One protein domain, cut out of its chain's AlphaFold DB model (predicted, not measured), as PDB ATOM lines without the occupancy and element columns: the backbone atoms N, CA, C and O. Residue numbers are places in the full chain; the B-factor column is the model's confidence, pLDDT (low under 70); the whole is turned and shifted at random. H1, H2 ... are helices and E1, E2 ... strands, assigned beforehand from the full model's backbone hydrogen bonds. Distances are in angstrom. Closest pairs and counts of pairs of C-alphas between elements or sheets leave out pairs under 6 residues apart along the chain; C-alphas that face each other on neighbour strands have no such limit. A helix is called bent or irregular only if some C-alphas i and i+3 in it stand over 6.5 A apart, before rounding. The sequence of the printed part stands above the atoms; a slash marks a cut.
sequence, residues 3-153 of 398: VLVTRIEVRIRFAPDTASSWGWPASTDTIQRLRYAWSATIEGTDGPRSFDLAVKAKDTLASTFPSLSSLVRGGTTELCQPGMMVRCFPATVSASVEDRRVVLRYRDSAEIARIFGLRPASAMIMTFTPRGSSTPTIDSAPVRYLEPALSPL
ATOM      1  N   VAL A   3      -5.193  -6.654  -5.375       96.88
ATOM      2  CA  VAL A   3      -3.792  -6.311  -5.632       96.88
ATOM      3  C   VAL A   3      -3.094  -7.560  -6.146       96.88
ATOM      4  O   VAL A   3      -3.042  -8.572  -5.457       96.88
ATOM      5  N   LEU A   4      -2.577  -7.507  -7.367       97.25
ATOM      6  CA  LEU A   4      -1.850  -8.601  -7.999       97.25
ATOM      7  C   LEU A   4      -0.358  -8.298  -7.953       97.25
ATOM      8  O   LEU A   4       0.061  -7.212  -8.350       97.25
ATOM      9  N   VAL A   5       0.435  -9.254  -7.489       96.94
ATOM     10  CA  VAL A   5       1.866  -9.061  -7.252       96.94
ATOM     11  C   VAL A   5       2.653 -10.171  -7.921       96.94
ATOM     12  O   VAL A   5       2.449 -11.349  -7.644       96.94
ATOM     13  N   THR A   6       3.590  -9.775  -8.768       96.00
ATOM     14  CA  THR A   6       4.665 -10.622  -9.290       96.00
ATOM     15  C   THR A   6       6.001 -10.034  -8.845       96.00
ATOM     16  O   THR A   6       6.053  -8.930  -8.304       96.00
ATOM     17  N   ARG A   7       7.110 -10.717  -9.128       92.81
ATOM     18  CA  ARG A   7       8.459 -10.193  -8.880       92.81
ATOM     19  C   ARG A   7       8.780  -8.903  -9.648       92.81
ATOM     20  O   ARG A   7       9.686  -8.185  -9.244       92.81
ATOM     21  N   ILE A   8       8.076  -8.630 -10.745       93.81
ATOM     22  CA  ILE A   8       8.410  -7.551 -11.692       93.81
ATOM     23  C   ILE A   8       7.328  -6.477 -11.812       93.81
ATOM     24  O   ILE A   8       7.590  -5.393 -12.321       93.81
ATOM     25  N   GLU A   9       6.100  -6.781 -11.402       95.25
ATOM     26  CA  GLU A   9       4.960  -5.883 -11.534       95.25
ATOM     27  C   GLU A   9       4.009  -6.049 -10.351       95.25
ATOM     28  O   GLU A   9       3.633  -7.166  -9.986       95.25
ATOM     29  N   VAL A  10       3.567  -4.911  -9.825       96.00
ATOM     30  CA  VAL A  10       2.380  -4.794  -8.979       96.00
ATOM     31  C   VAL A  10       1.271  -4.175  -9.812       96.00
ATOM     32  O   VAL A  10       1.487  -3.163 -10.484       96.00
ATOM     33  N   ARG A  11       0.080  -4.772  -9.761       97.12
ATOM     34  CA  ARG A  11      -1.125  -4.274 -10.423       97.12
ATOM     35  C   ARG A  11      -2.270  -4.172  -9.426       97.12
ATOM     36  O   ARG A  11      -2.758  -5.181  -8.929       97.12
ATOM     37  N   ILE A  12      -2.734  -2.956  -9.173       97.19
ATOM     38  CA  ILE A  12      -3.843  -2.678  -8.255       97.19
ATOM     39  C   ILE A  12      -5.094  -2.409  -9.082       97.19
ATOM     40  O   ILE A  12      -5.114  -1.480  -9.887       97.19
ATOM     41  N   ARG A  13      -6.136  -3.218  -8.885       97.06
ATOM     42  CA  ARG A  13      -7.412  -3.127  -9.603       97.06
ATOM     43  C   ARG A  13      -8.515  -2.638  -8.675       97.06
ATOM     44  O   ARG A  13      -9.002  -3.379  -7.811       97.06
ATOM     45  N   PHE A  14      -8.957  -1.408  -8.911       95.31
ATOM     46  CA  PHE A  14     -10.055  -0.799  -8.168       95.31
ATOM     47  C   PHE A  14     -11.415  -1.375  -8.603       95.31
ATOM     48  O   PHE A  14     -11.524  -2.202  -9.523       95.31
ATOM     49  N   ALA A  15     -12.470  -1.005  -7.874       92.12
ATOM     50  CA  ALA A  15     -13.829  -1.383  -8.229       92.12
ATOM     51  C   ALA A  15     -14.185  -0.803  -9.612       92.12
ATOM     52  O   ALA A  15     -13.640   0.239  -9.987       92.12
ATOM     53  N   PRO A  16     -15.053  -1.469 -10.395       91.62
ATOM     54  CA  PRO A  16     -15.533  -0.901 -11.648       91.62
ATOM     55  C   PRO A  16     -16.217   0.437 -11.389       91.62
ATOM     56  O   PRO A  16     -17.064   0.543 -10.505       91.62
ATOM     57  N   ASP A  17     -15.870   1.440 -12.185       88.12
ATOM     58  CA  ASP A  17     -16.528   2.732 -12.141       88.12
ATOM     59  C   ASP A  17     -17.886   2.642 -12.849       88.12
ATOM     60  O   ASP A  17     -17.994   2.333 -14.046       88.12
ATOM     61  N   THR A  18     -18.940   2.898 -12.084       86.31
ATOM     62  CA  THR A  18     -20.329   2.851 -12.549       86.31
ATOM     63  C   THR A  18     -20.830   4.206 -13.040       86.31
ATOM     64  O   THR A  18     -21.958   4.295 -13.525       86.31
ATOM     65  N   ALA A  19     -20.012   5.262 -12.970       85.12
ATOM     66  CA  ALA A  19     -20.418   6.581 -13.419       85.12
ATOM     67  C   ALA A  19     -20.637   6.611 -14.941       85.12
ATOM     68  O   ALA A  19     -19.995   5.902 -15.719       85.12
ATOM     69  N   SER A  20     -21.577   7.451 -15.364       82.50
ATOM     70  CA  SER A  20     -21.889   7.722 -16.772       82.50
ATOM     71  C   SER A  20     -21.201   8.980 -17.309       82.50
ATOM     72  O   SER A  20     -21.260   9.257 -18.502       82.50
ATOM     73  N   SER A  21     -20.565   9.763 -16.436       86.31
ATOM     74  CA  SER A  21     -19.911  11.024 -16.785       86.31
ATOM     75  C   SER A  21     -18.902  11.410 -15.707       86.31
ATOM     76  O   SER A  21     -19.169  11.196 -14.520       86.31
ATOM     77  N   TRP A  22     -17.814  12.063 -16.109       89.06
ATOM     78  CA  TRP A  22     -16.695  12.413 -15.237       89.06
ATOM     79  C   TRP A  22     -16.410  13.909 -15.301       89.06
ATOM     80  O   TRP A  22     -16.363  14.497 -16.381       89.06
ATOM     81  N   GLY A  23     -16.219  14.528 -14.144       83.00
ATOM     82  CA  GLY A  23     -16.021  15.967 -14.039       83.00
ATOM     83  C   GLY A  23     -16.588  16.543 -12.752       83.00
ATOM     84  O   GLY A  23     -17.190  15.839 -11.938       83.00
ATOM     85  N   TRP A  24     -16.391  17.841 -12.579       79.75
ATOM     86  CA  TRP A  24     -16.853  18.606 -11.428       79.75
ATOM     87  C   TRP A  24     -17.386  19.975 -11.866       79.75
ATOM     88  O   TRP A  24     -16.939  20.519 -12.879       79.75
ATOM     89  N   PRO A  25     -18.327  20.568 -11.111       71.81
ATOM     90  CA  PRO A  25     -18.797  21.922 -11.383       71.81
ATOM     91  C   PRO A  25     -17.652  22.941 -11.309       71.81
ATOM     92  O   PRO A  25     -16.817  22.879 -10.402       71.81
ATOM     93  N   ALA A  26     -17.654  23.918 -12.219       62.34
ATOM     94  CA  ALA A  26     -16.646  24.982 -12.274       62.34
ATOM     95  C   ALA A  26     -16.624  25.882 -11.019       62.34
ATOM     96  O   ALA A  26     -15.606  26.501 -10.732       62.34
ATOM     97  N   SER A  27     -17.721  25.938 -10.253       52.78
ATOM     98  CA  SER A  27     -17.948  26.914  -9.176       52.78
ATOM     99  C   SER A  27     -17.630  26.421  -7.760       52.78
ATOM    100  O   SER A  27     -18.060  27.042  -6.789       52.78
ATOM    101  N   THR A  28     -16.928  25.299  -7.589       52.72
ATOM    102  CA  THR A  28     -16.593  24.815  -6.237       52.72
ATOM    103  C   THR A  28     -15.283  25.421  -5.749       52.72
ATOM    104  O   THR A  28     -14.221  24.805  -5.860       52.72
ATOM    105  N   ASP A  29     -15.400  26.620  -5.173       45.09
ATOM    106  CA  ASP A  29     -14.377  27.380  -4.430       45.09
ATOM    107  C   ASP A  29     -14.071  26.767  -3.045       45.09
ATOM    108  O   ASP A  29     -13.780  27.442  -2.060       45.09
ATOM    109  N   THR A  30     -14.202  25.446  -2.921       45.81
ATOM    110  CA  THR A  30     -13.875  24.739  -1.689       45.81
ATOM    111  C   THR A  30     -12.450  24.224  -1.763       45.81
ATOM    112  O   THR A  30     -12.031  23.585  -2.724       45.81
ATOM    113  N   ILE A  31     -11.725  24.484  -0.680       44.66
ATOM    114  CA  ILE A  31     -10.320  24.193  -0.351       44.66
ATOM    115  C   ILE A  31      -9.867  22.733  -0.623       44.66
ATOM    116  O   ILE A  31      -8.684  22.409  -0.502       44.66
ATOM    117  N   GLN A  32     -10.751  21.839  -1.076       50.75
ATOM    118  CA  GLN A  32     -10.383  20.509  -1.552       50.75
ATOM    119  C   GLN A  32      -9.771  20.577  -2.958       50.75
ATOM    120  O   GLN A  32     -10.436  20.459  -3.985       50.75
ATOM    121  N   ARG A  33      -8.441  20.728  -2.996       63.12
ATOM    122  CA  ARG A  33      -7.629  20.630  -4.222       63.12
ATOM    123  C   ARG A  33      -7.749  19.264  -4.914       63.12
ATOM    124  O   ARG A  33      -7.445  19.182  -6.099       63.12
ATOM    125  N   LEU A  34      -8.172  18.221  -4.196       71.38
ATOM    126  CA  LEU A  34      -8.365  16.850  -4.673       71.38
ATOM    127  C   LEU A  34      -9.797  16.660  -5.199       71.38
ATOM    128  O   LEU A  34     -10.752  16.938  -4.480       71.38
ATOM    129  N   ARG A  35      -9.959  16.195  -6.445       82.06
ATOM    130  CA  ARG A  35     -11.276  15.948  -7.063       82.06
ATOM    131  C   ARG A  35     -11.576  14.463  -7.182       82.06
ATOM    132  O   ARG A  35     -12.655  14.032  -6.803       82.06
ATOM    133  N   TYR A  36     -10.608  13.690  -7.654       87.81
ATOM    134  CA  TYR A  36     -10.674  12.234  -7.642       87.81
ATOM    135  C   TYR A  36      -9.413  11.668  -7.007       87.81
ATOM    136  O   TYR A  36      -8.332  12.222  -7.214       87.81
ATOM    137  N   ALA A  37      -9.548  10.572  -6.268       88.94
ATOM    138  CA  ALA A  37      -8.408   9.826  -5.761       88.94
ATOM    139  C   ALA A  37      -8.657   8.325  -5.782       88.94
ATOM    140  O   ALA A  37      -9.753   7.863  -5.462       88.94
ATOM    141  N   TRP A  38      -7.602   7.590  -6.095       92.88
ATOM    142  CA  TRP A  38      -7.489   6.152  -5.926       92.88
ATOM    143  C   TRP A  38      -6.149   5.895  -5.267       92.88
ATOM    144  O   TRP A  38      -5.116   6.280  -5.807       92.88
ATOM    145  N   SER A  39      -6.174   5.281  -4.096       91.62
ATOM    146  CA  SER A  39      -4.982   5.004  -3.310       91.62
ATOM    147  C   SER A  39      -5.039   3.578  -2.791       91.62
ATOM    148  O   SER A  39      -6.114   3.078  -2.443       91.62
ATOM    149  N   ALA A  40      -3.890   2.914  -2.776       92.94
ATOM    150  CA  ALA A  40      -3.714   1.640  -2.101       92.94
ATOM    151  C   ALA A  40      -2.509   1.718  -1.173       92.94
ATOM    152  O   ALA A  40      -1.389   1.899  -1.648       92.94
ATOM    153  N   THR A  41      -2.736   1.537   0.121       91.62
ATOM    154  CA  THR A  41      -1.691   1.493   1.140       91.62
ATOM    155  C   THR A  41      -1.382   0.045   1.493       91.62
ATOM    156  O   THR A  41      -2.281  -0.737   1.818       91.62
ATOM    157  N   ILE A  42      -0.104  -0.317   1.404       91.44
ATOM    158  CA  ILE A  42       0.408  -1.650   1.709       91.44
ATOM    159  C   ILE A  42       1.450  -1.550   2.804       91.44
ATOM    160  O   ILE A  42       2.391  -0.763   2.721       91.44
ATOM    161  N   GLU A  43       1.288  -2.412   3.797       84.94
ATOM    162  CA  GLU A  43       2.185  -2.535   4.928       84.94
ATOM    163  C   GLU A  43       3.450  -3.317   4.543       84.94
ATOM    164  O   GLU A  43       3.453  -4.548   4.508       84.94
ATOM    165  N   GLY A  44       4.515  -2.578   4.207       81.88
ATOM    166  CA  GLY A  44       5.818  -3.114   3.808       81.88
ATOM    167  C   GLY A  44       6.797  -3.305   4.966       81.88
ATOM    168  O   GLY A  44       6.490  -2.983   6.115       81.88
ATOM    169  N   THR A  45       7.997  -3.816   4.659       78.44
ATOM    170  CA  THR A  45       9.034  -4.173   5.652       78.44
ATOM    171  C   THR A  45       9.521  -3.016   6.510       78.44
ATOM    172  O   THR A  45       9.940  -3.221   7.635       78.44
ATOM    173  N   ASP A  46       9.502  -1.802   5.984       74.62
ATOM    174  CA  ASP A  46      10.036  -0.593   6.615       74.62
ATOM    175  C   ASP A  46       8.964   0.507   6.710       74.62
ATOM    176  O   ASP A  46       9.286   1.687   6.796       74.62
ATOM    177  N   GLY A  47       7.688   0.105   6.676       77.50
ATOM    178  CA  GLY A  47       6.522   0.976   6.818       77.50
ATOM    179  C   GLY A  47       5.558   0.942   5.626       77.50
ATOM    180  O   GLY A  47       5.839   0.306   4.600       77.50
ATOM    181  N   PRO A  48       4.398   1.609   5.747       85.00
ATOM    182  CA  PRO A  48       3.385   1.658   4.717       85.00
ATOM    183  C   PRO A  48       3.909   2.384   3.481       85.00
ATOM    184  O   PRO A  48       4.572   3.419   3.566       85.00
ATOM    185  N   ARG A  49       3.572   1.841   2.314       87.69
ATOM    186  CA  ARG A  49       3.713   2.518   1.026       87.69
ATOM    187  C   ARG A  49       2.344   2.714   0.412       87.69
ATOM    188  O   ARG A  49       1.559   1.765   0.373       87.69
ATOM    189  N   SER A  50       2.085   3.910  -0.107       89.75
ATOM    190  CA  SER A  50       0.829   4.212  -0.800       89.75
ATOM    191  C   SER A  50       1.061   4.412  -2.291       89.75
ATOM    192  O   SER A  50       1.919   5.198  -2.693       89.75
ATOM    193  N   PHE A  51       0.303   3.678  -3.101       92.12
ATOM    194  CA  PHE A  51       0.237   3.828  -4.550       92.12
ATOM    195  C   PHE A  51      -0.946   4.717  -4.888       92.12
ATOM    196  O   PHE A  51      -2.093   4.275  -4.780       92.12
ATOM    197  N   ASP A  52      -0.663   5.934  -5.331       90.00
ATOM    198  CA  ASP A  52      -1.675   6.970  -5.441       90.00
ATOM    199  C   ASP A  52      -1.876   7.407  -6.887       90.00
ATOM    200  O   ASP A  52      -0.935   7.550  -7.668       90.00
ATOM    201  N   LEU A  53      -3.134   7.662  -7.224       91.88
ATOM    202  CA  LEU A  53      -3.563   8.456  -8.363       91.88
ATOM    203  C   LEU A  53      -4.512   9.526  -7.846       91.88
ATOM    204  O   LEU A  53      -5.577   9.216  -7.311       91.88
ATOM    205  N   ALA A  54      -4.157  10.783  -8.071       88.31
ATOM    206  CA  ALA A  54      -4.955  11.931  -7.680       88.31
ATOM    207  C   ALA A  54      -5.207  12.841  -8.883       88.31
ATOM    208  O   ALA A  54      -4.274  13.288  -9.542       88.31
ATOM    209  N   VAL A  55      -6.469  13.182  -9.133       87.19
ATOM    210  CA  VAL A  55      -6.837  14.246 -10.074       87.19
ATOM    211  C   VAL A  55      -7.136  15.490  -9.255       87.19
ATOM    212  O   VAL A  55      -8.140  15.545  -8.536       87.19
ATOM    213  N   LYS A  56      -6.242  16.477  -9.327       79.44
ATOM    214  CA  LYS A  56      -6.359  17.738  -8.590       79.44
ATOM    215  C   LYS A  56      -6.831  18.836  -9.543       79.44
ATOM    216  O   LYS A  56      -6.447  18.860 -10.706       79.44
ATOM    217  N   ALA A  57      -7.619  19.792  -9.051       72.94
ATOM    218  CA  ALA A  57      -8.140  20.882  -9.890       72.94
ATOM    219  C   ALA A  57      -7.031  21.753 -10.518       72.94
ATOM    220  O   ALA A  57      -7.241  22.364 -11.554       72.94
ATOM    221  N   LYS A  58      -5.849  21.801  -9.891       67.19
ATOM    222  CA  LYS A  58      -4.673  22.527 -10.392       67.19
ATOM    223  C   LYS A  58      -3.893  21.774 -11.482       67.19
ATOM    224  O   LYS A  58      -3.078  22.389 -12.154       67.19
ATOM    225  N   ASP A  59      -4.104  20.463 -11.618       63.94
ATOM    226  CA  ASP A  59      -3.316  19.609 -12.519       63.94
ATOM    227  C   ASP A  59      -3.916  19.594 -13.943       63.94
ATOM    228  O   ASP A  59      -3.325  19.051 -14.872       63.94
ATOM    229  N   THR A  60      -5.093  20.202 -14.142       65.44
ATOM    230  CA  THR A  60      -5.819  20.212 -15.417       65.44
ATOM    231  C   THR A  60      -6.713  21.445 -15.551       65.44
ATOM    232  O   THR A  60      -7.368  21.857 -14.598       65.44
ATOM    233  N   LEU A  61      -6.774  22.017 -16.756       67.62
ATOM    234  CA  LEU A  61      -7.718  23.092 -17.099       67.62
ATOM    235  C   LEU A  61      -9.115  22.553 -17.455       67.62
ATOM    236  O   LEU A  61     -10.066  23.324 -17.575       67.62
ATOM    237  N   ALA A  62      -9.253  21.235 -17.632       70.00
ATOM    238  CA  ALA A  62     -10.522  20.592 -17.941       70.00
ATOM    239  C   ALA A  62     -11.297  20.268 -16.655       70.00
ATOM    240  O   ALA A  62     -10.795  19.581 -15.767       70.00
ATOM    241  N   SER A  63     -12.549  20.714 -16.577       75.69
ATOM    242  CA  SER A  63     -13.491  20.373 -15.498       75.69
ATOM    243  C   SER A  63     -14.424  19.210 -15.859       75.69
ATOM    244  O   SER A  63     -15.121  18.683 -14.994       75.69
ATOM    245  N   THR A  64     -14.419  18.777 -17.120       85.38
ATOM    246  CA  THR A  64     -15.231  17.673 -17.650       85.38
ATOM    247  C   THR A  64     -14.381  16.757 -18.514       85.38
ATOM    248  O   THR A  64     -13.576  17.234 -19.313       85.38
ATOM    249  N   PHE A  65     -14.597  15.448 -18.401       89.25
ATOM    250  CA  PHE A  65     -13.820  14.435 -19.108       89.25
ATOM    251  C   PHE A  65     -14.743  13.531 -19.932       89.25
ATOM    252  O   PHE A  65     -15.725  13.011 -19.398       89.25
ATOM    253  N   PRO A  66     -14.414  13.279 -21.212       89.31
ATOM    254  CA  PRO A  66     -15.253  12.478 -22.106       89.31
ATOM    255  C   PRO A  66     -15.247  10.979 -21.771       89.31
ATOM    256  O   PRO A  66     -16.067  10.225 -22.282       89.31
ATOM    257  N   SER A  67     -14.305  10.516 -20.944       91.81
ATOM    258  CA  SER A  67     -14.210   9.126 -20.489       91.81
ATOM    259  C   SER A  67     -13.412   9.025 -19.191       91.81
ATOM    260  O   SER A  67     -12.564   9.883 -18.920       91.81
ATOM    261  N   LEU A  68     -13.595   7.929 -18.442       92.38
ATOM    262  CA  LEU A  68     -12.744   7.590 -17.294       92.38
ATOM    263  C   LEU A  68     -11.257   7.571 -17.681       92.38
ATOM    264  O   LEU A  68     -10.419   8.088 -16.952       92.38
ATOM    265  N   SER A  69     -10.921   7.042 -18.861       94.06
ATOM    266  CA  SER A  69      -9.540   7.013 -19.353       94.06
ATOM    267  C   SER A  69      -8.963   8.414 -19.543       94.06
ATOM    268  O   SER A  69      -7.790   8.641 -19.262       94.06
ATOM    269  N   SER A  70      -9.776   9.371 -20.003       91.38
ATOM    270  CA  SER A  70      -9.354  10.769 -20.115       91.38
ATOM    271  C   SER A  70      -9.164  11.429 -18.751       91.38
ATOM    272  O   SER A  70      -8.252  12.238 -18.616       91.38
ATOM    273  N   LEU A  71     -10.000  11.089 -17.765       91.25
ATOM    274  CA  LEU A  71      -9.856  11.558 -16.385       91.25
ATOM    275  C   LEU A  71      -8.555  11.036 -15.761       91.25
ATOM    276  O   LEU A  71      -7.766  11.821 -15.249       91.25
ATOM    277  N   VAL A  72      -8.308   9.726 -15.856       92.56
ATOM    278  CA  VAL A  72      -7.114   9.070 -15.298       92.56
ATOM    279  C   VAL A  72      -5.825   9.630 -15.904       92.56
ATOM    280  O   VAL A  72      -4.869   9.868 -15.175       92.56
ATOM    281  N   ARG A  73      -5.802   9.906 -17.217       89.81
ATOM    282  CA  ARG A  73      -4.643  10.533 -17.883       89.81
ATOM    283  C   ARG A  73      -4.347  11.958 -17.410       89.81
ATOM    284  O   ARG A  73      -3.214  12.397 -17.549       89.81
ATOM    285  N   GLY A  74      -5.352  12.678 -16.910       85.12
ATOM    286  CA  GLY A  74      -5.184  14.019 -16.346       85.12
ATOM    287  C   GLY A  74      -4.802  14.021 -14.864       85.12
ATOM    288  O   GLY A  74      -4.749  15.091 -14.264       85.12
ATOM    289  N   GLY A  75      -4.612  12.846 -14.255       87.38
ATOM    290  CA  GLY A  75      -4.209  12.707 -12.861       87.38
ATOM    291  C   GLY A  75      -2.699  12.577 -12.685       87.38
ATOM    292  O   GLY A  75      -1.976  12.179 -13.594       87.38
ATOM    293  N   THR A  76      -2.248  12.870 -11.472       87.38
ATOM    294  CA  THR A  76      -0.869  12.668 -11.028       87.38
ATOM    295  C   THR A  76      -0.774  11.339 -10.288       87.38
ATOM    296  O   THR A  76      -1.589  11.071  -9.401       87.38
ATOM    297  N   THR A  77       0.211  10.515 -10.644       89.56
ATOM    298  CA  THR A  77       0.536   9.273  -9.937       89.56
ATOM    299  C   THR A  77       1.747   9.448  -9.035       89.56
ATOM    300  O   THR A  77       2.724  10.103  -9.398       89.56
ATOM    301  N   GLU A  78       1.685   8.870  -7.840       87.50
ATOM    302  CA  GLU A  78       2.708   9.049  -6.813       87.50
ATOM    303  C   GLU A  78       2.936   7.725  -6.052       87.50
ATOM    304  O   GLU A  78       2.028   6.899  -5.930       87.50
ATOM    305  N   LEU A  79       4.164   7.514  -5.560       88.25
ATOM    306  CA  LEU A  79       4.475   6.475  -4.570       88.25
ATOM    307  C   LEU A  79       4.902   7.173  -3.283       88.25
ATOM    308  O   LEU A  79       5.956   7.815  -3.229       88.25
ATOM    309  N   CYS A  80       4.086   7.049  -2.248       84.62
ATOM    310  CA  CYS A  80       4.365   7.636  -0.948       84.62
ATOM    311  C   CYS A  80       5.241   6.694  -0.127       84.62
ATOM    312  O   CYS A  80       4.907   5.523   0.059       84.62
ATOM    313  N   GLN A  81       6.366   7.226   0.345       82.75
ATOM    314  CA  GLN A  81       7.238   6.560   1.307       82.75
ATOM    315  C   GLN A  81       6.673   6.736   2.734       82.75
ATOM    316  O   GLN A  81       5.801   7.587   2.942       82.75
ATOM    317  N   PRO A  82       7.149   5.970   3.726       74.12
ATOM    318  CA  PRO A  82       6.659   6.054   5.092       74.12
ATOM    319  C   PRO A  82       6.892   7.455   5.658       74.12
ATOM    320  O   PRO A  82       7.921   8.079   5.387       74.12
ATOM    321  N   GLY A  83       5.913   7.970   6.405       67.56
ATOM    322  CA  GLY A  83       5.931   9.337   6.943       67.56
ATOM    323  C   GLY A  83       5.617  10.443   5.923       67.56
ATOM    324  O   GLY A  83       5.636  11.626   6.262       67.56
ATOM    325  N   MET A  84       5.304  10.107   4.663       71.12
ATOM    326  CA  MET A  84       4.865  11.089   3.664       71.12
ATOM    327  C   MET A  84       3.338  11.193   3.620       71.12
ATOM    328  O   MET A  84       2.671  10.306   3.104       71.12
ATOM    329  N   MET A  85       2.782  12.311   4.107       52.44
ATOM    330  CA  MET A  85       1.324  12.545   4.095       52.44
ATOM    331  C   MET A  85       0.811  13.396   2.917       52.44
ATOM    332  O   MET A  85      -0.363  13.319   2.572       52.44
ATOM    333  N   VAL A  86       1.642  14.276   2.338       49.28
ATOM    334  CA  VAL A  86       1.161  15.336   1.411       49.28
ATOM    335  C   VAL A  86       2.038  15.530   0.169       49.28
ATOM    336  O   VAL A  86       1.557  16.003  -0.862       49.28
ATOM    337  N   ARG A  87       3.334  15.219   0.257       53.34
ATOM    338  CA  ARG A  87       4.291  15.352  -0.848       53.34
ATOM    339  C   ARG A  87       5.016  14.034  -1.023       53.34
ATOM    340  O   ARG A  87       6.017  13.791  -0.357       53.34
ATOM    341  N   CYS A  88       4.479  13.203  -1.895       71.12
ATOM    342  CA  CYS A  88       5.105  11.952  -2.262       71.12
ATOM    343  C   CYS A  88       6.093  12.204  -3.403       71.12
ATOM    344  O   CYS A  88       5.993  13.199  -4.129       71.12
ATOM    345  N   PHE A  89       7.095  11.338  -3.536       62.97
ATOM    346  CA  PHE A  89       7.996  11.447  -4.673       62.97
ATOM    347  C   PHE A  89       7.205  11.120  -5.951       62.97
ATOM    348  O   PHE A  89       6.480  10.119  -5.967       62.97
ATOM    349  N   PRO A  90       7.313  11.934  -7.019       61.22
ATOM    350  CA  PRO A  90       6.773  11.549  -8.313       61.22
ATOM    351  C   PRO A  90       7.474  10.255  -8.725       61.22
ATOM    352  O   PRO A  90       8.691  10.225  -8.912       61.22
ATOM    353  N   ALA A  91       6.709   9.171  -8.782       58.62
ATOM    354  CA  ALA A  91       7.233   7.836  -9.002       58.62
ATOM    355  C   ALA A  91       6.676   7.243 -10.291       58.62
ATOM    356  O   ALA A  91       5.604   7.605 -10.768       58.62
ATOM    357  N   THR A  92       7.404   6.252 -10.792       73.44
ATOM    358  CA  THR A  92       7.146   5.331 -11.912       73.44
ATOM    359  C   THR A  92       5.832   4.531 -11.827       73.44
ATOM    360  O   THR A  92       5.641   3.571 -12.578       73.44
ATOM    361  N   VAL A  93       4.910   4.904 -10.934       88.31
ATOM    362  CA  VAL A  93       3.543   4.384 -10.917       88.31
ATOM    363  C   VAL A  93       2.831   4.903 -12.160       88.31
ATOM    364  O   VAL A  93       2.798   6.102 -12.420       88.31
ATOM    365  N   SER A  94       2.247   4.002 -12.937       92.88
ATOM    366  CA  SER A  94       1.428   4.353 -14.097       92.88
ATOM    367  C   SER A  94      -0.025   4.002 -13.834       92.88
ATOM    368  O   SER A  94      -0.326   3.000 -13.186       92.88
ATOM    369  N   ALA A  95      -0.933   4.822 -14.351       94.69
ATOM    370  CA  ALA A  95      -2.362   4.601 -14.238       94.69
ATOM    371  C   ALA A  95      -2.987   4.360 -15.611       94.69
ATOM    372  O   ALA A  95      -2.592   4.941 -16.621       94.69
ATOM    373  N   SER A  96      -3.985   3.488 -15.650       96.31
ATOM    374  CA  SER A  96      -4.747   3.178 -16.858       96.31
ATOM    375  C   SER A  96      -6.167   2.755 -16.502       96.31
ATOM    376  O   SER A  96      -6.510   2.649 -15.323       96.31
ATOM    377  N   VAL A  97      -6.977   2.489 -17.525       96.94
ATOM    378  CA  VAL A  97      -8.314   1.925 -17.362       96.94
ATOM    379  C   VAL A  97      -8.394   0.586 -18.088       96.94
ATOM    380  O   VAL A  97      -8.111   0.527 -19.282       96.94
ATOM    381  N   GLU A  98      -8.800  -0.465 -17.377       95.69
ATOM    382  CA  GLU A  98      -9.087  -1.803 -17.923       95.69
ATOM    383  C   GLU A  98     -10.503  -2.199 -17.503       95.69
ATOM    384  O   GLU A  98     -10.816  -2.116 -16.318       95.69
ATOM    385  N   ASP A  99     -11.374  -2.599 -18.432       92.31
ATOM    386  CA  ASP A  99     -12.736  -3.074 -18.120       92.31
ATOM    387  C   ASP A  99     -13.517  -2.152 -17.162       92.31
ATOM    388  O   ASP A  99     -14.121  -2.588 -16.179       92.31
ATOM    389  N   ARG A 100     -13.468  -0.837 -17.432       92.00
ATOM    390  CA  ARG A 100     -14.048   0.239 -16.598       92.00
ATOM    391  C   ARG A 100     -13.469   0.356 -15.181       92.00
ATOM    392  O   ARG A 100     -14.071   1.001 -14.330       92.00
ATOM    393  N   ARG A 101     -12.310  -0.231 -14.901       95.06
ATOM    394  CA  ARG A 101     -11.607  -0.119 -13.615       95.06
ATOM    395  C   ARG A 101     -10.401   0.778 -13.771       95.06
ATOM    396  O   ARG A 101      -9.672   0.652 -14.750       95.06
ATOM    397  N   VAL A 102     -10.140   1.614 -12.775       96.50
ATOM    398  CA  VAL A 102      -8.818   2.227 -12.635       96.50
ATOM    399  C   VAL A 102      -7.824   1.136 -12.248       96.50
ATOM    400  O   VAL A 102      -8.108   0.300 -11.384       96.50
ATOM    401  N   VAL A 103      -6.675   1.127 -12.919       97.50
ATOM    402  CA  VAL A 103      -5.593   0.176 -12.681       97.50
ATOM    403  C   VAL A 103      -4.286   0.929 -12.509       97.50
ATOM    404  O   VAL A 103      -3.836   1.594 -13.447       97.50
ATOM    405  N   LEU A 104      -3.672   0.786 -11.334       96.44
ATOM    406  CA  LEU A 104      -2.324   1.286 -11.066       96.44
ATOM    407  C   LEU A 104      -1.310   0.172 -11.290       96.44
ATOM    408  O   LEU A 104      -1.550  -0.978 -10.914       96.44
ATOM    409  N   ARG A 105      -0.183   0.515 -11.912       96.06
ATOM    410  CA  ARG A 105       0.932  -0.391 -12.177       96.06
ATOM    411  C   ARG A 105       2.237   0.186 -11.686       96.06
ATOM    412  O   ARG A 105       2.502   1.369 -11.882       96.06
ATOM    413  N   TYR A 106       3.084  -0.683 -11.162       94.19
ATOM    414  CA  TYR A 106       4.414  -0.337 -10.690       94.19
ATOM    415  C   TYR A 106       5.401  -1.463 -11.004       94.19
ATOM    416  O   TYR A 106       5.017  -2.629 -10.923       94.19
ATOM    417  N   ARG A 107       6.636  -1.128 -11.407       92.69
ATOM    418  CA  ARG A 107       7.593  -2.086 -12.004       92.69
ATOM    419  C   ARG A 107       9.026  -2.013 -11.466       92.69
ATOM    420  O   ARG A 107       9.960  -2.434 -12.141       92.69
ATOM    421  N   ASP A 108       9.222  -1.482 -10.264       90.88
ATOM    422  CA  ASP A 108      10.533  -1.540  -9.612       90.88
ATOM    423  C   ASP A 108      10.644  -2.818  -8.773       90.88
ATOM    424  O   ASP A 108      10.108  -2.900  -7.671       90.88
ATOM    425  N   SER A 109      11.347  -3.822  -9.291       89.75
ATOM    426  CA  SER A 109      11.506  -5.117  -8.621       89.75
ATOM    427  C   SER A 109      12.158  -5.023  -7.233       89.75
ATOM    428  O   SER A 109      11.856  -5.850  -6.372       89.75
ATOM    429  N   ALA A 110      13.047  -4.049  -6.994       87.62
ATOM    430  CA  ALA A 110      13.712  -3.889  -5.701       87.62
ATOM    431  C   ALA A 110      12.746  -3.311  -4.660       87.62
ATOM    432  O   ALA A 110      12.682  -3.785  -3.526       87.62
ATOM    433  N   GLU A 111      11.945  -2.326  -5.059       87.31
ATOM    434  CA  GLU A 111      10.924  -1.756  -4.184       87.31
ATOM    435  C   GLU A 111       9.745  -2.720  -3.975       87.31
ATOM    436  O   GLU A 111       9.258  -2.860  -2.858       87.31
ATOM    437  N   ILE A 112       9.332  -3.476  -5.000       91.31
ATOM    438  CA  ILE A 112       8.311  -4.527  -4.859       91.31
ATOM    439  C   ILE A 112       8.750  -5.569  -3.819       91.31
ATOM    440  O   ILE A 112       7.940  -5.974  -2.984       91.31
ATOM    441  N   ALA A 113      10.022  -5.980  -3.829       88.25
ATOM    442  CA  ALA A 113      10.553  -6.912  -2.836       88.25
ATOM    443  C   ALA A 113      10.505  -6.343  -1.406       88.25
ATOM    444  O   ALA A 113      10.205  -7.089  -0.475       88.25
ATOM    445  N   ARG A 114      10.728  -5.034  -1.225       85.56
ATOM    446  CA  ARG A 114      10.598  -4.356   0.079       85.56
ATOM    447  C   ARG A 114       9.145  -4.222   0.537       85.56
ATOM    448  O   ARG A 114       8.827  -4.482   1.691       85.56
ATOM    449  N   ILE A 115       8.229  -3.882  -0.366       89.38
ATOM    450  CA  ILE A 115       6.812  -3.704  -0.016       89.38
ATOM    451  C   ILE A 115       6.140  -5.048   0.281       89.38
ATOM    452  O   ILE A 115       5.353  -5.164   1.212       89.38
ATOM    453  N   PHE A 116       6.446  -6.083  -0.501       91.06
ATOM    454  CA  PHE A 116       5.711  -7.346  -0.467       91.06
ATOM    455  C   PHE A 116       6.519  -8.536   0.066       91.06
ATOM    456  O   PHE A 116       6.013  -9.659   0.063       91.06
ATOM    457  N   GLY A 117       7.748  -8.317   0.548       86.69
ATOM    458  CA  GLY A 117       8.636  -9.371   1.052       86.69
ATOM    459  C   GLY A 117       8.067 -10.156   2.240       86.69
ATOM    460  O   GLY A 117       8.216 -11.376   2.284       86.69
ATOM    461  N   LEU A 118       7.334  -9.487   3.141       85.12
ATOM    462  CA  LEU A 118       6.612 -10.114   4.269       85.12
ATOM    463  C   LEU A 118       5.276 -10.755   3.874       85.12
ATOM    464  O   LEU A 118       4.563 -11.286   4.716       85.12
ATOM    465  N   ARG A 119       4.936 -10.714   2.586       88.75
ATOM    466  CA  ARG A 119       3.698 -11.251   2.022       88.75
ATOM    467  C   ARG A 119       2.409 -10.765   2.719       88.75
ATOM    468  O   ARG A 119       1.629 -11.600   3.180       88.75
ATOM    469  N   PRO A 120       2.149  -9.441   2.790       89.44
ATOM    470  CA  PRO A 120       0.902  -8.923   3.350       89.44
ATOM    471  C   PRO A 120      -0.321  -9.533   2.652       89.44
ATOM    472  O   PRO A 120      -0.384  -9.592   1.427       89.44
ATOM    473  N   ALA A 121      -1.313  -9.971   3.428       90.88
ATOM    474  CA  ALA A 121      -2.505 -10.635   2.892       90.88
ATOM    475  C   ALA A 121      -3.537  -9.660   2.293       90.88
ATOM    476  O   ALA A 121      -4.383 -10.056   1.488       90.88
ATOM    477  N   SER A 122      -3.486  -8.385   2.688       92.62
ATOM    478  CA  SER A 122      -4.434  -7.360   2.251       92.62
ATOM    479  C   SER A 122      -3.779  -5.984   2.127       92.62
ATOM    480  O   SER A 122      -2.708  -5.744   2.682       92.62
ATOM    481  N   ALA A 123      -4.433  -5.101   1.378       92.25
ATOM    482  CA  ALA A 123      -4.090  -3.697   1.211       92.25
ATOM    483  C   ALA A 123      -5.289  -2.827   1.602       92.25
ATOM    484  O   ALA A 123      -6.430  -3.178   1.283       92.25
ATOM    485  N   MET A 124      -5.040  -1.682   2.234       91.69
ATOM    486  CA  MET A 124      -6.074  -0.673   2.452       91.69
ATOM    487  C   MET A 124      -6.294   0.093   1.151       91.69
ATOM    488  O   MET A 124      -5.344   0.583   0.548       91.69
ATOM    489  N   ILE A 125      -7.542   0.210   0.719       91.06
ATOM    490  CA  ILE A 125      -7.932   0.921  -0.494       91.06
ATOM    491  C   ILE A 125      -8.717   2.161  -0.104       91.06
ATOM    492  O   ILE A 125      -9.728   2.064   0.584       91.06
ATOM    493  N   MET A 126      -8.293   3.318  -0.598       89.06
ATOM    494  CA  MET A 126      -9.040   4.561  -0.472       89.06
ATOM    495  C   MET A 126      -9.491   5.034  -1.852       89.06
ATOM    496  O   MET A 126      -8.712   5.080  -2.806       89.06
ATOM    497  N   THR A 127     -10.758   5.425  -1.956       88.62
ATOM    498  CA  THR A 127     -11.304   6.070  -3.153       88.62
ATOM    499  C   THR A 127     -12.046   7.345  -2.791       88.62
ATOM    500  O   THR A 127     -12.760   7.415  -1.793       88.62
ATOM    501  N   PHE A 128     -11.878   8.377  -3.608       86.44
ATOM    502  CA  PHE A 128     -12.576   9.646  -3.457       86.44
ATOM    503  C   PHE A 128     -13.134  10.078  -4.807       86.44
ATOM    504  O   PHE A 128     -12.409  10.094  -5.804       86.44
ATOM    505  N   THR A 129     -14.417  10.433  -4.844       82.19
ATOM    506  CA  THR A 129     -15.070  10.960  -6.045       82.19
ATOM    507  C   THR A 129     -15.988  12.128  -5.671       82.19
ATOM    508  O   THR A 129     -16.600  12.087  -4.603       82.19
ATOM    509  N   PRO A 130     -16.176  13.136  -6.543       73.12
ATOM    510  CA  PRO A 130     -17.012  14.301  -6.235       73.12
ATOM    511  C   PRO A 130     -18.503  13.977  -6.080       73.12
ATOM    512  O   PRO A 130     -19.263  14.803  -5.588       73.12
ATOM    513  N   ARG A 131     -18.938  12.811  -6.575       64.62
ATOM    514  CA  ARG A 131     -20.330  12.343  -6.501       64.62
ATOM    515  C   ARG A 131     -20.606  11.472  -5.272       64.62
ATOM    516  O   ARG A 131     -21.761  11.127  -5.048       64.62
ATOM    517  N   GLY A 132     -19.568  11.098  -4.521       56.50
ATOM    518  CA  GLY A 132     -19.694  10.428  -3.228       56.50
ATOM    519  C   GLY A 132     -19.959  11.416  -2.088       56.50
ATOM    520  O   GLY A 132     -20.138  12.614  -2.312       56.50
ATOM    521  N   SER A 133     -19.970  10.920  -0.849       55.66
ATOM    522  CA  SER A 133     -19.912  11.787   0.333       55.66
ATOM    523  C   SER A 133     -18.649  12.657   0.297       55.66
ATOM    524  O   SER A 133     -17.663  12.335  -0.362       55.66
ATOM    525  N   SER A 134     -18.626  13.747   1.068       60.34
ATOM    526  CA  SER A 134     -17.432  14.592   1.252       60.34
ATOM    527  C   SER A 134     -16.251  13.872   1.931       60.34
ATOM    528  O   SER A 134     -15.237  14.500   2.234       60.34
ATOM    529  N   THR A 135     -16.394  12.576   2.202       65.06
ATOM    530  CA  THR A 135     -15.437  11.700   2.871       65.06
ATOM    531  C   THR A 135     -14.965  10.609   1.905       65.06
ATOM    532  O   THR A 135     -15.789  10.029   1.195       65.06
ATOM    533  N   PRO A 136     -13.659  10.294   1.866       75.12
ATOM    534  CA  PRO A 136     -13.161   9.143   1.120       75.12
ATOM    535  C   PRO A 136     -13.820   7.842   1.590       75.12
ATOM    536  O   PRO A 136     -14.085   7.659   2.777       75.12
ATOM    537  N   THR A 137     -14.059   6.928   0.654       82.12
ATOM    538  CA  THR A 137     -14.436   5.545   0.959       82.12
ATOM    539  C   THR A 137     -13.166   4.745   1.220       82.12
ATOM    540  O   THR A 137     -12.257   4.777   0.390       82.12
ATOM    541  N   ILE A 138     -13.115   4.037   2.349       83.62
ATOM    542  CA  ILE A 138     -12.000   3.172   2.749       83.62
ATOM    543  C   ILE A 138     -12.497   1.723   2.768       83.62
ATOM    544  O   ILE A 138     -13.554   1.447   3.332       83.62
ATOM    545  N   ASP A 139     -11.749   0.817   2.145       86.69
ATOM    546  CA  ASP A 139     -12.044  -0.617   2.055       86.69
ATOM    547  C   ASP A 139     -10.742  -1.441   2.147       86.69
ATOM    548  O   ASP A 139      -9.642  -0.887   2.181       86.69
ATOM    549  N   SER A 140     -10.844  -2.768   2.172       89.44
ATOM    550  CA  SER A 140      -9.721  -3.705   2.109       89.44
ATOM    551  C   SER A 140      -9.755  -4.504   0.805       89.44
ATOM    552  O   SER A 140     -10.805  -4.972   0.361       89.44
ATOM    553  N   ALA A 141      -8.597  -4.687   0.170       91.81
ATOM    554  CA  ALA A 141      -8.447  -5.555  -0.994       91.81
ATOM    555  C   ALA A 141      -7.474  -6.705  -0.705       91.81
ATOM    556  O   ALA A 141      -6.403  -6.468  -0.146       91.81
ATOM    557  N   PRO A 142      -7.789  -7.942  -1.132       95.94
ATOM    558  CA  PRO A 142      -6.867  -9.060  -0.998       95.94
ATOM    559  C   PRO A 142      -5.640  -8.869  -1.896       95.94
ATOM    560  O   PRO A 142      -5.754  -8.407  -3.039       95.94
ATOM    561  N   VAL A 143      -4.482  -9.291  -1.390       96.44
ATOM    562  CA  VAL A 143      -3.231  -9.360  -2.151       96.44
ATOM    563  C   VAL A 143      -3.046 -10.781  -2.678       96.44
ATOM    564  O   VAL A 143      -3.128 -11.759  -1.936       96.44
ATOM    565  N   ARG A 144      -2.806 -10.908  -3.982       96.25
ATOM    566  CA  ARG A 144      -2.608 -12.180  -4.682       96.25
ATOM    567  C   ARG A 144      -1.223 -12.218  -5.304       96.25
ATOM    568  O   ARG A 144      -0.885 -11.383  -6.141       96.25
ATOM    569  N   TYR A 145      -0.454 -13.228  -4.923       94.56
ATOM    570  CA  TYR A 145       0.878 -13.486  -5.454       94.56
ATOM    571  C   TYR A 145       0.779 -14.398  -6.672       94.56
ATOM    572  O   TYR A 145       0.220 -15.489  -6.581       94.56
ATOM    573  N   LEU A 146       1.297 -13.931  -7.802       95.12
ATOM    574  CA  LEU A 146       1.255 -14.605  -9.095       95.12
ATOM    575  C   LEU A 146       2.673 -14.889  -9.602       95.12
ATOM    576  O   LEU A 146       3.652 -14.328  -9.106       95.12
ATOM    577  N   GLU A 147       2.768 -15.724 -10.635       91.12
ATOM    578  CA  GLU A 147       4.026 -15.973 -11.335       91.12
ATOM    579  C   GLU A 147       4.410 -14.806 -12.271       91.12
ATOM    580  O   GLU A 147       3.527 -14.234 -12.919       91.12
ATOM    581  N   PRO A 148       5.705 -14.447 -12.390       88.69
ATOM    582  CA  PRO A 148       6.843 -15.003 -11.651       88.69
ATOM    583  C   PRO A 148       6.825 -14.576 -10.176       88.69
ATOM    584  O   PRO A 148       6.742 -13.380  -9.877       88.69
ATOM    585  N   ALA A 149       6.912 -15.539  -9.260       85.88
ATOM    586  CA  ALA A 149       6.770 -15.283  -7.830       85.88
ATOM    587  C   ALA A 149       7.927 -14.454  -7.245       85.88
ATOM    588  O   ALA A 149       9.073 -14.505  -7.701       85.88
ATOM    589  N   LEU A 150       7.628 -13.709  -6.175       85.81
ATOM    590  CA  LEU A 150       8.652 -13.082  -5.339       85.81
ATOM    591  C   LEU A 150       9.568 -14.159  -4.756       85.81
ATOM    592  O   LEU A 150       9.078 -15.146  -4.195       85.81
ATOM    593  N   SER A 151      10.878 -13.930  -4.831       81.75
ATOM    594  CA  SER A 151      11.840 -14.751  -4.103       81.75
ATOM    595  C   SER A 151      11.475 -14.738  -2.616       81.75
ATOM    596  O   SER A 151      11.268 -13.652  -2.066       81.75
ATOM    597  N   PRO A 152      11.371 -15.902  -1.954       72.12
ATOM    598  CA  PRO A 152      11.254 -15.938  -0.507       72.12
ATOM    599  C   PRO A 152      12.414 -15.154   0.107       72.12
ATOM    600  O   PRO A 152      13.563 -15.319  -0.309       72.12
ATOM    601  N   LEU A 153      12.117 -14.298   1.082       73.69
ATOM    602  CA  LEU A 153      13.161 -13.732   1.924       73.69
ATOM    603  C   LEU A 153      13.882 -14.892   2.625       73.69
ATOM    604  O   LEU A 153      13.228 -15.790   3.160       73.69
TER     605      LEU A 153
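AT A GLANCE: This is residues 3 to 153 of the 398 residues of an uncharacterized protein of Gemmatimonadetes bacterium (UniProt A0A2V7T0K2). One sheet of nine strands curls round like a flattened, nearly closed barrel and is bent back on itself into two leaves that face each other, E5 and E4 in one leaf and E8, E9, E1, E2, E7 and E6 in the other, with E3 as the hinge. The short helix H2 packs at one end of this curl, while H1 packs on E6 and close to E4 near the open seam. The 151 printed residues run E1, E2, E3, E4, H1, E5, E6, E7, H2, E8, E9; the sheet order is E5, E4, E3, E8, E9, E1, E2, E7, E6, mixed, and the class is mostly strand. The whole is compact, with a radius of gyration of the C-alphas of 15.6 A, and elongated, spanning 52 by 33 by 24 A.

HOW THE PARTS SIT: E1, residues 3 to 5, and E2, residues 10 to 16, form an antiparallel hairpin, with N 4 and O 11 2.8 A apart. E3, residues 34 to 44, and E4, residues 47 to 56, form another, with N 40 and O 51 3.0 A apart; E3 bends by 55 degrees at residue 37 and E4 by 54 degrees at residue 53. H1, residues 68 to 73, is on the sheet; its closest C-alphas to E4 are Val 72 and Val 55, 7.4 A. E5, residues 76 to 80, is an edge strand antiparallel to E4, with N 78 and O 52 2.9 A apart. E6, residues 94 to 98, is the other edge strand; the closest C-alphas of E5 and E6 are Thr 77 and Ser 94, 6.5 A, and those of H1 and E6 are Ser 69 and Val 97, 5.6 A. E7, residues 101 to 106, forms a hairpin with E6, N 96 and O 103 2.9 A apart, and is antiparallel to E2, N 12 and O 104 2.9 A apart. H2, residues 109 to 116, is on the sheet, and its Ile 115 has its C-alpha 4.0 A from that of Gly 44 in E3; H1 and H2 are apart. E8, residues 122 to 128, is antiparallel to E3, with N 39 and O 126 2.9 A apart. E9, residues 137 to 145, pairs in a staggered way: residues 137 to 142 with E8, a hairpin, N 125 and O 139 2.8 A apart, and residues 143 to 145 with E1, parallel, N 5 and O 144 2.8 A apart. In H1 and H2 every O i to N i+4 pair is within hydrogen-bond range.

IN THESE COORDINATES: E1 begins at C-alpha 3, (-3.792, -6.311, -5.632). From first to last C-alpha, E4 measures 26.2 A, E3 25.9 A, E9 25.3 A, E8 19.7 A and E2 18.5 A. E9 ends at C-alpha 145, (0.878, -13.486, -5.454).

THE WHOLE: The C-alphas farthest apart are those of Ser 27 and Pro 152, 52.6 A. The printed part has no cut. The long links are E2 to E3, E4 to H1 and E5 to E6. The mean pLDDT of the printed part is 83.3; 24 residues are under 70, among them residues 26 to 33, 58 to 61 and 131 to 135.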